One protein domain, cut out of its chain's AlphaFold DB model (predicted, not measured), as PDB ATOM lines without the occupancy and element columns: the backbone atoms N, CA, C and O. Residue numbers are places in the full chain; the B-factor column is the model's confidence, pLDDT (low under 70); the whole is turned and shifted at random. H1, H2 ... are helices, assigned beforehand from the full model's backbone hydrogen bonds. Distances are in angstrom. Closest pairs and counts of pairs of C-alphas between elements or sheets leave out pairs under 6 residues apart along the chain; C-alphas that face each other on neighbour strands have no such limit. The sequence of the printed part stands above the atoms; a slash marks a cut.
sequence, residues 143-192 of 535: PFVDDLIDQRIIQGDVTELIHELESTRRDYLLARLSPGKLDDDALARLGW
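AT A GLANCE: This is residues 143 to 192 of the 535 residues of an uncharacterized protein of Streptomyces thermoautotrophicus (UniProt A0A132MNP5). Four helices form a small cluster with the longest, H3, in the middle; H4 packs crosswise on one side of it, the short H2 packs on it from another, and H1 stands off on the side away from H4, running much the same way as H3. The cluster is loosely joined, and H1 touches no helix. The printed part has 50 residues, with four named helices in the order H1, H2, H3, H4 and no named strand; the class is all helix. The whole is compact, with a radius of gyration of the C-alphas of 10.5 A and spans of 29 by 21 by 19 A.

HOW THE PARTS SIT: H1, residues 143 to 150, is close to but not clearly touching H3, residues 167 to 177; their closest C-alphas, of Ile 149 and Leu 177, are 7.8 A apart. These two run the same way at a shallow tilt of 26 degrees. H2, residues 159 to 162, touches H3, the closest C-alphas being those of Ile 162 and Arg 170 at 5.7 A. H4, residues 184 to 190, touches H3 and is about perpendicular to it at 83 degrees; the closest C-alphas, of Asp 171 and Ala 186, are 5.8 A apart. H1 is apart from H2 and H4, and H2 is apart from H4. In H1, H3 and H4 every O i to N i+4 pair is within hydrogen-bond range; H2 is too short for such a pair.

IN THESE COORDINATES: H1 begins at C-alpha 143 (134.379, 152.515, 160.243) and measures 10.4 A. H2 measures 5.4 A. H3 runs 15.3 A from C-alpha 167 (149.153, 157.032, 168.163). H4 measures 9.8 A and ends at C-alpha 190 (145.911, 147.495, 171.169).

THE WHOLE: The two C-alphas farthest apart, of Gln 151 and Asp 185, are 28.8 A apart. The printed part has no cut. The link from H2 to H3 is tight, the other two are short. Mean pLDDT of the printed part is 90.9, and no printed residue is under 70.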
ATOM      1  N   PRO A 143     135.276 153.463 160.914       96.38
ATOM      2  CA  PRO A 143     134.379 152.515 160.243       96.38
ATOM      3  C   PRO A 143     134.406 152.604 158.713       96.38
ATOM      4  O   PRO A 143     134.337 151.590 158.021       96.38
ATOM      5  N   PHE A 144     134.532 153.822 158.180       95.12
ATOM      6  CA  PHE A 144     134.631 154.057 156.742       95.12
ATOM      7  C   PHE A 144     135.980 153.579 156.191       95.12
ATOM      8  O   PHE A 144     136.029 152.959 155.132       95.12
ATOM      9  N   VAL A 145     137.079 153.830 156.908       95.12
ATOM     10  CA  VAL A 145     138.408 153.333 156.515       95.12
ATOM     11  C   VAL A 145     138.443 151.804 156.529       95.12
ATOM     12  O   VAL A 145     138.953 151.207 155.585       95.12
ATOM     13  N   ASP A 146     137.856 151.168 157.543       95.88
ATOM     14  CA  ASP A 146     137.768 149.709 157.627       95.88
ATOM     15  C   ASP A 146     136.989 149.112 156.451       95.88
ATOM     16  O   ASP A 146     137.448 148.126 155.879       95.88
ATOM     17  N   ASP A 147     135.887 149.733 156.011       93.88
ATOM     18  CA  ASP A 147     135.181 149.312 154.793       93.88
ATOM     19  C   ASP A 147     136.103 149.345 153.563       93.88
ATOM     20  O   ASP A 147     136.068 148.428 152.742       93.88
ATOM     21  N   LEU A 148     136.959 150.365 153.432       93.38
ATOM     22  CA  LEU A 148     137.912 150.455 152.322       93.38
ATOM     23  C   LEU A 148     139.022 149.395 152.402       93.38
ATOM     24  O   LEU A 148     139.476 148.913 151.360       93.38
ATOM     25  N   ILE A 149     139.457 149.027 153.608       94.38
ATOM     26  CA  ILE A 149     140.424 147.943 153.837       94.38
ATOM     27  C   ILE A 149     139.776 146.592 153.501       94.38
ATOM     28  O   ILE A 149     140.331 145.815 152.721       94.38
ATOM     29  N   ASP A 150     138.573 146.335 154.020       93.31
ATOM     30  CA  ASP A 150     137.817 145.092 153.822       93.31
ATOM     31  C   ASP A 150     137.463 144.883 152.337       93.31
ATOM     32  O   ASP A 150     137.590 143.781 151.799       93.31
ATOM     33  N   GLN A 151     137.101 145.962 151.633       91.06
ATOM     34  CA  GLN A 151     136.864 145.973 150.184       91.06
ATOM     35  C   GLN A 151     138.147 145.932 149.350       91.06
ATOM     36  O   GLN A 151     138.072 145.967 148.117       91.06
ATOM     37  N   ARG A 152     139.322 145.848 149.989       90.75
ATOM     38  CA  ARG A 152     140.619 145.760 149.315       90.75
ATOM     39  C   ARG A 152     140.914 146.979 148.425       90.75
ATOM     40  O   ARG A 152     141.638 146.854 147.439       90.75
ATOM     41  N   ILE A 153     140.371 148.149 148.758       91.12
ATOM     42  CA  ILE A 153     140.683 149.428 148.095       91.12
ATOM     43  C   ILE A 153     141.976 150.003 148.676       91.12
ATOM     44  O   ILE A 153     142.848 150.447 147.931       91.12
ATOM     45  N   ILE A 154     142.121 149.954 150.003       90.75
ATOM     46  CA  ILE A 154     143.370 150.286 150.691       90.75
ATOM     47  C   ILE A 154     144.120 148.981 150.935       90.75
ATOM     48  O   ILE A 154     143.616 148.076 151.597       90.75
ATOM     49  N   GLN A 155     145.319 148.875 150.370       84.62
ATOM     50  CA  GLN A 155     146.179 147.707 150.507       84.62
ATOM     51  C   GLN A 155     147.639 148.127 150.620       84.62
ATOM     52  O   GLN A 155     148.037 149.183 150.129       84.62
ATOM     53  N   GLY A 156     148.442 147.221 151.168       78.75
ATOM     54  CA  GLY A 156     149.889 147.341 151.177       78.75
ATOM     55  C   GLY A 156     150.413 148.209 152.310       78.75
ATOM     56  O   GLY A 156     149.754 148.449 153.321       78.75
ATOM     57  N   ASP A 157     151.659 148.620 152.132       82.62
ATOM     58  CA  ASP A 157     152.435 149.323 153.133       82.62
ATOM     59  C   ASP A 157     152.114 150.820 153.129       82.62
ATOM     60  O   ASP A 157     152.523 151.554 152.232       82.62
ATOM     61  N   VAL A 158     151.377 151.263 154.146       84.00
ATOM     62  CA  VAL A 158     150.988 152.670 154.337       84.00
ATOM     63  C   VAL A 158     151.815 153.368 155.419       84.00
ATOM     64  O   VAL A 158     151.433 154.445 155.867       84.00
ATOM     65  N   THR A 159     152.928 152.770 155.862       85.75
ATOM     66  CA  THR A 159     153.688 153.224 157.046       85.75
ATOM     67  C   THR A 159     154.047 154.712 156.979       85.75
ATOM     68  O   THR A 159     153.777 155.450 157.923       85.75
ATOM     69  N   GLU A 160     154.551 155.173 155.833       88.75
ATOM     70  CA  GLU A 160     154.927 156.578 155.599       88.75
ATOM     71  C   GLU A 160     153.726 157.543 155.572       88.75
ATOM     72  O   GLU A 160     153.864 158.746 155.802       88.75
ATOM     73  N   LEU A 161     152.524 157.033 155.276       88.12
ATOM     74  CA  LEU A 161     151.296 157.832 155.227       88.12
ATOM     75  C   LEU A 161     150.679 158.024 156.609       88.12
ATOM     76  O   LEU A 161     149.978 159.009 156.825       88.12
ATOM     77  N   ILE A 162     150.913 157.079 157.523       88.38
ATOM     78  CA  ILE A 162     150.273 157.066 158.840       88.38
ATOM     79  C   ILE A 162     151.202 157.466 159.986       88.38
ATOM     80  O   ILE A 162     150.737 157.597 161.115       88.38
ATOM     81  N   HIS A 163     152.492 157.688 159.719       85.69
ATOM     82  CA  HIS A 163     153.477 158.015 160.754       85.69
ATOM     83  C   HIS A 163     153.125 159.279 161.558       85.69
ATOM     84  O   HIS A 163     153.345 159.315 162.765       85.69
ATOM     85  N   GLU A 164     152.533 160.274 160.894       85.94
ATOM     86  CA  GLU A 164     152.134 161.563 161.480       85.94
ATOM     87  C   GLU A 164     150.767 161.519 162.188       85.94
ATOM     88  O   GLU A 164     150.330 162.526 162.746       85.94
ATOM     89  N   LEU A 165     150.064 160.382 162.153       89.25
ATOM     90  CA  LEU A 165     148.761 160.248 162.802       89.25
ATOM     91  C   LEU A 165     148.900 160.089 164.318       89.25
ATOM     92  O   LEU A 165     149.920 159.636 164.838       89.25
ATOM     93  N   GLU A 166     147.815 160.412 165.023       89.38
ATOM     94  CA  GLU A 166     147.672 160.126 166.450       89.38
ATOM     95  C   GLU A 166     147.919 158.637 166.737       89.38
ATOM     96  O   GLU A 166     147.532 157.763 165.953       89.38
ATOM     97  N   SER A 167     148.597 158.353 167.852       87.25
ATOM     98  CA  SER A 167     149.153 157.032 168.163       87.25
ATOM     99  C   SER A 167     148.124 155.908 168.091       87.25
ATOM    100  O   SER A 167     148.393 154.883 167.475       87.25
ATOM    101  N   THR A 168     146.929 156.099 168.648       90.88
ATOM    102  CA  THR A 168     145.891 155.061 168.697       90.88
ATOM    103  C   THR A 168     145.401 154.717 167.294       90.88
ATOM    104  O   THR A 168     145.323 153.547 166.914       90.88
ATOM    105  N   ARG A 169     145.118 155.748 166.490       93.38
ATOM    106  CA  ARG A 169     144.693 155.588 165.097       93.38
ATOM    107  C   ARG A 169     145.783 154.963 164.227       93.38
ATOM    108  O   ARG A 169     145.493 154.052 163.452       93.38
ATOM    109  N   ARG A 170     147.026 155.433 164.356       94.00
ATOM    110  CA  ARG A 170     148.187 154.893 163.638       94.00
ATOM    111  C   ARG A 170     148.387 153.414 163.945       94.00
ATOM    112  O   ARG A 170     148.500 152.616 163.018       94.00
ATOM    113  N   ASP A 171     148.417 153.060 165.226       94.44
ATOM    114  CA  ASP A 171     148.689 151.700 165.682       94.44
ATOM    115  C   ASP A 171     147.586 150.745 165.184       94.44
ATOM    116  O   ASP A 171     147.892 149.679 164.649       94.44
ATOM    117  N   TYR A 172     146.312 151.161 165.238       94.88
ATOM    118  CA  TYR A 172     145.196 150.391 164.671       94.88
ATOM    119  C   TYR A 172     145.354 150.154 163.161       94.88
ATOM    120  O   TYR A 172     145.231 149.021 162.693       94.88
ATOM    121  N   LEU A 173     145.666 151.196 162.383       94.31
ATOM    122  CA  LEU A 173     145.829 151.073 160.930       94.31
ATOM    123  C   LEU A 173     147.057 150.231 160.550       94.31
ATOM    124  O   LEU A 173     146.966 149.415 159.631       94.31
ATOM    125  N   LEU A 174     148.175 150.363 161.275       93.62
ATOM    126  CA  LEU A 174     149.337 149.477 161.127       93.62
ATOM    127  C   LEU A 174     148.947 148.023 161.392       93.62
ATOM    128  O   LEU A 174     149.279 147.152 160.594       93.62
ATOM    129  N   ALA A 175     148.194 147.757 162.457       94.25
ATOM    130  CA  ALA A 175     147.736 146.414 162.787       94.25
ATOM    131  C   ALA A 175     146.809 145.816 161.707       94.25
ATOM    132  O   ALA A 175     146.896 144.623 161.407       94.25
ATOM    133  N   ARG A 176     145.956 146.634 161.071       93.94
ATOM    134  CA  ARG A 176     145.067 146.219 159.967       93.94
ATOM    135  C   ARG A 176     145.796 145.987 158.635       93.94
ATOM    136  O   ARG A 176     145.367 145.134 157.865       93.94
ATOM    137  N   LEU A 177     146.846 146.752 158.322       92.75
ATOM    138  CA  LEU A 177     147.450 146.782 156.975       92.75
ATOM    139  C   LEU A 177     148.870 146.212 156.903       92.75
ATOM    140  O   LEU A 177     149.279 145.691 155.868       92.75
ATOM    141  N   SER A 178     149.653 146.332 157.971       91.50
ATOM    142  CA  SER A 178     151.066 145.933 158.029       91.50
ATOM    143  C   SER A 178     151.457 145.453 159.438       91.50
ATOM    144  O   SER A 178     152.362 146.017 160.054       91.50
ATOM    145  N   PRO A 179     150.814 144.390 159.961       91.00
ATOM    146  CA  PRO A 179     150.967 143.957 161.356       91.00
ATOM    147  C   PRO A 179     152.403 143.600 161.756       91.00
ATOM    148  O   PRO A 179     152.810 143.833 162.890       91.00
ATOM    149  N   GLY A 180     153.218 143.114 160.813       88.25
ATOM    150  CA  GLY A 180     154.634 142.817 161.057       88.25
ATOM    151  C   GLY A 180     155.522 144.040 161.325       88.25
ATOM    152  O   GLY A 180     156.678 143.861 161.691       88.25
ATOM    153  N   LYS A 181     155.015 145.265 161.131       89.44
ATOM    154  CA  LYS A 181     155.733 146.521 161.410       89.44
ATOM    155  C   LYS A 181     155.355 147.167 162.742       89.44
ATOM    156  O   LYS A 181     155.902 148.209 163.087       89.44
ATOM    157  N   LEU A 182     154.394 146.588 163.453       91.00
ATOM    158  CA  LEU A 182     153.949 147.085 164.745       91.00
ATOM    159  C   LEU A 182     155.023 146.799 165.809       91.00
ATOM    160  O   LEU A 182     155.544 145.685 165.854       91.00
ATOM    161  N   ASP A 183     155.357 147.765 166.659       90.62
ATOM    162  CA  ASP A 183     156.222 147.522 167.821       90.62
ATOM    163  C   ASP A 183     155.440 146.888 168.991       90.62
ATOM    164  O   ASP A 183     154.208 146.795 168.958       90.62
ATOM    165  N   ASP A 184     156.153 146.394 170.005       90.38
ATOM    166  CA  ASP A 184     155.534 145.683 171.134       90.38
ATOM    167  C   ASP A 184     154.703 146.614 172.031       90.38
ATOM    168  O   ASP A 184     153.661 146.209 172.553       90.38
ATOM    169  N   ASP A 185     155.093 147.887 172.149       90.25
ATOM    170  CA  ASP A 185     154.353 148.889 172.924       90.25
ATOM    171  C   ASP A 185     152.991 149.202 172.283       90.25
ATOM    172  O   ASP A 185     151.967 149.293 172.969       90.25
ATOM    173  N   ALA A 186     152.950 149.365 170.960       91.38
ATOM    174  CA  ALA A 186     151.727 149.548 170.188       91.38
ATOM    175  C   ALA A 186     150.847 148.300 170.238       91.38
ATOM    176  O   ALA A 186     149.629 148.399 170.408       91.38
ATOM    177  N   LEU A 187     151.460 147.120 170.157       92.94
ATOM    178  CA  LEU A 187     150.758 145.851 170.295       92.94
ATOM    179  C   LEU A 187     150.077 145.717 171.667       92.94
ATOM    180  O   LEU A 187     148.910 145.322 171.741       92.94
ATOM    181  N   ALA A 188     150.773 146.101 172.741       90.50
ATOM    182  CA  ALA A 188     150.232 146.130 174.096       90.50
ATOM    183  C   ALA A 188     149.079 147.134 174.242       90.50
ATOM    184  O   ALA A 188     148.033 146.776 174.785       90.50
ATOM    185  N   ARG A 189     149.211 148.353 173.695       91.38
ATOM    186  CA  ARG A 189     148.124 149.355 173.685       91.38
ATOM    187  C   ARG A 189     146.872 148.863 172.964       91.38
ATOM    188  O   ARG A 189     145.761 149.167 173.391       91.38
ATOM    189  N   LEU A 190     147.034 148.094 171.887       93.38
ATOM    190  CA  LEU A 190     145.911 147.495 171.169       93.38
ATOM    191  C   LEU A 190     145.289 146.304 171.910       93.38
ATOM    192  O   LEU A 190     144.198 145.880 171.531       93.38
ATOM    193  N   GLY A 191     145.943 145.733 172.925       91.94
ATOM    194  CA  GLY A 191     145.461 144.528 173.605       91.94
ATOM    195  C   GLY A 191     145.259 143.358 172.638       91.94
ATOM    196  O   GLY A 191     144.254 142.652 172.708       91.94
ATOM    197  N   TRP A 192     146.146 143.208 171.651       93.06
ATOM    198  CA  TRP A 192     146.032 142.170 170.627       93.06
ATOM    199  C   TRP A 192     146.787 140.908 171.057       93.06
ATOM    200  O   TRP A 192     147.908 140.649 170.625       93.06
TER     201      TRP A 192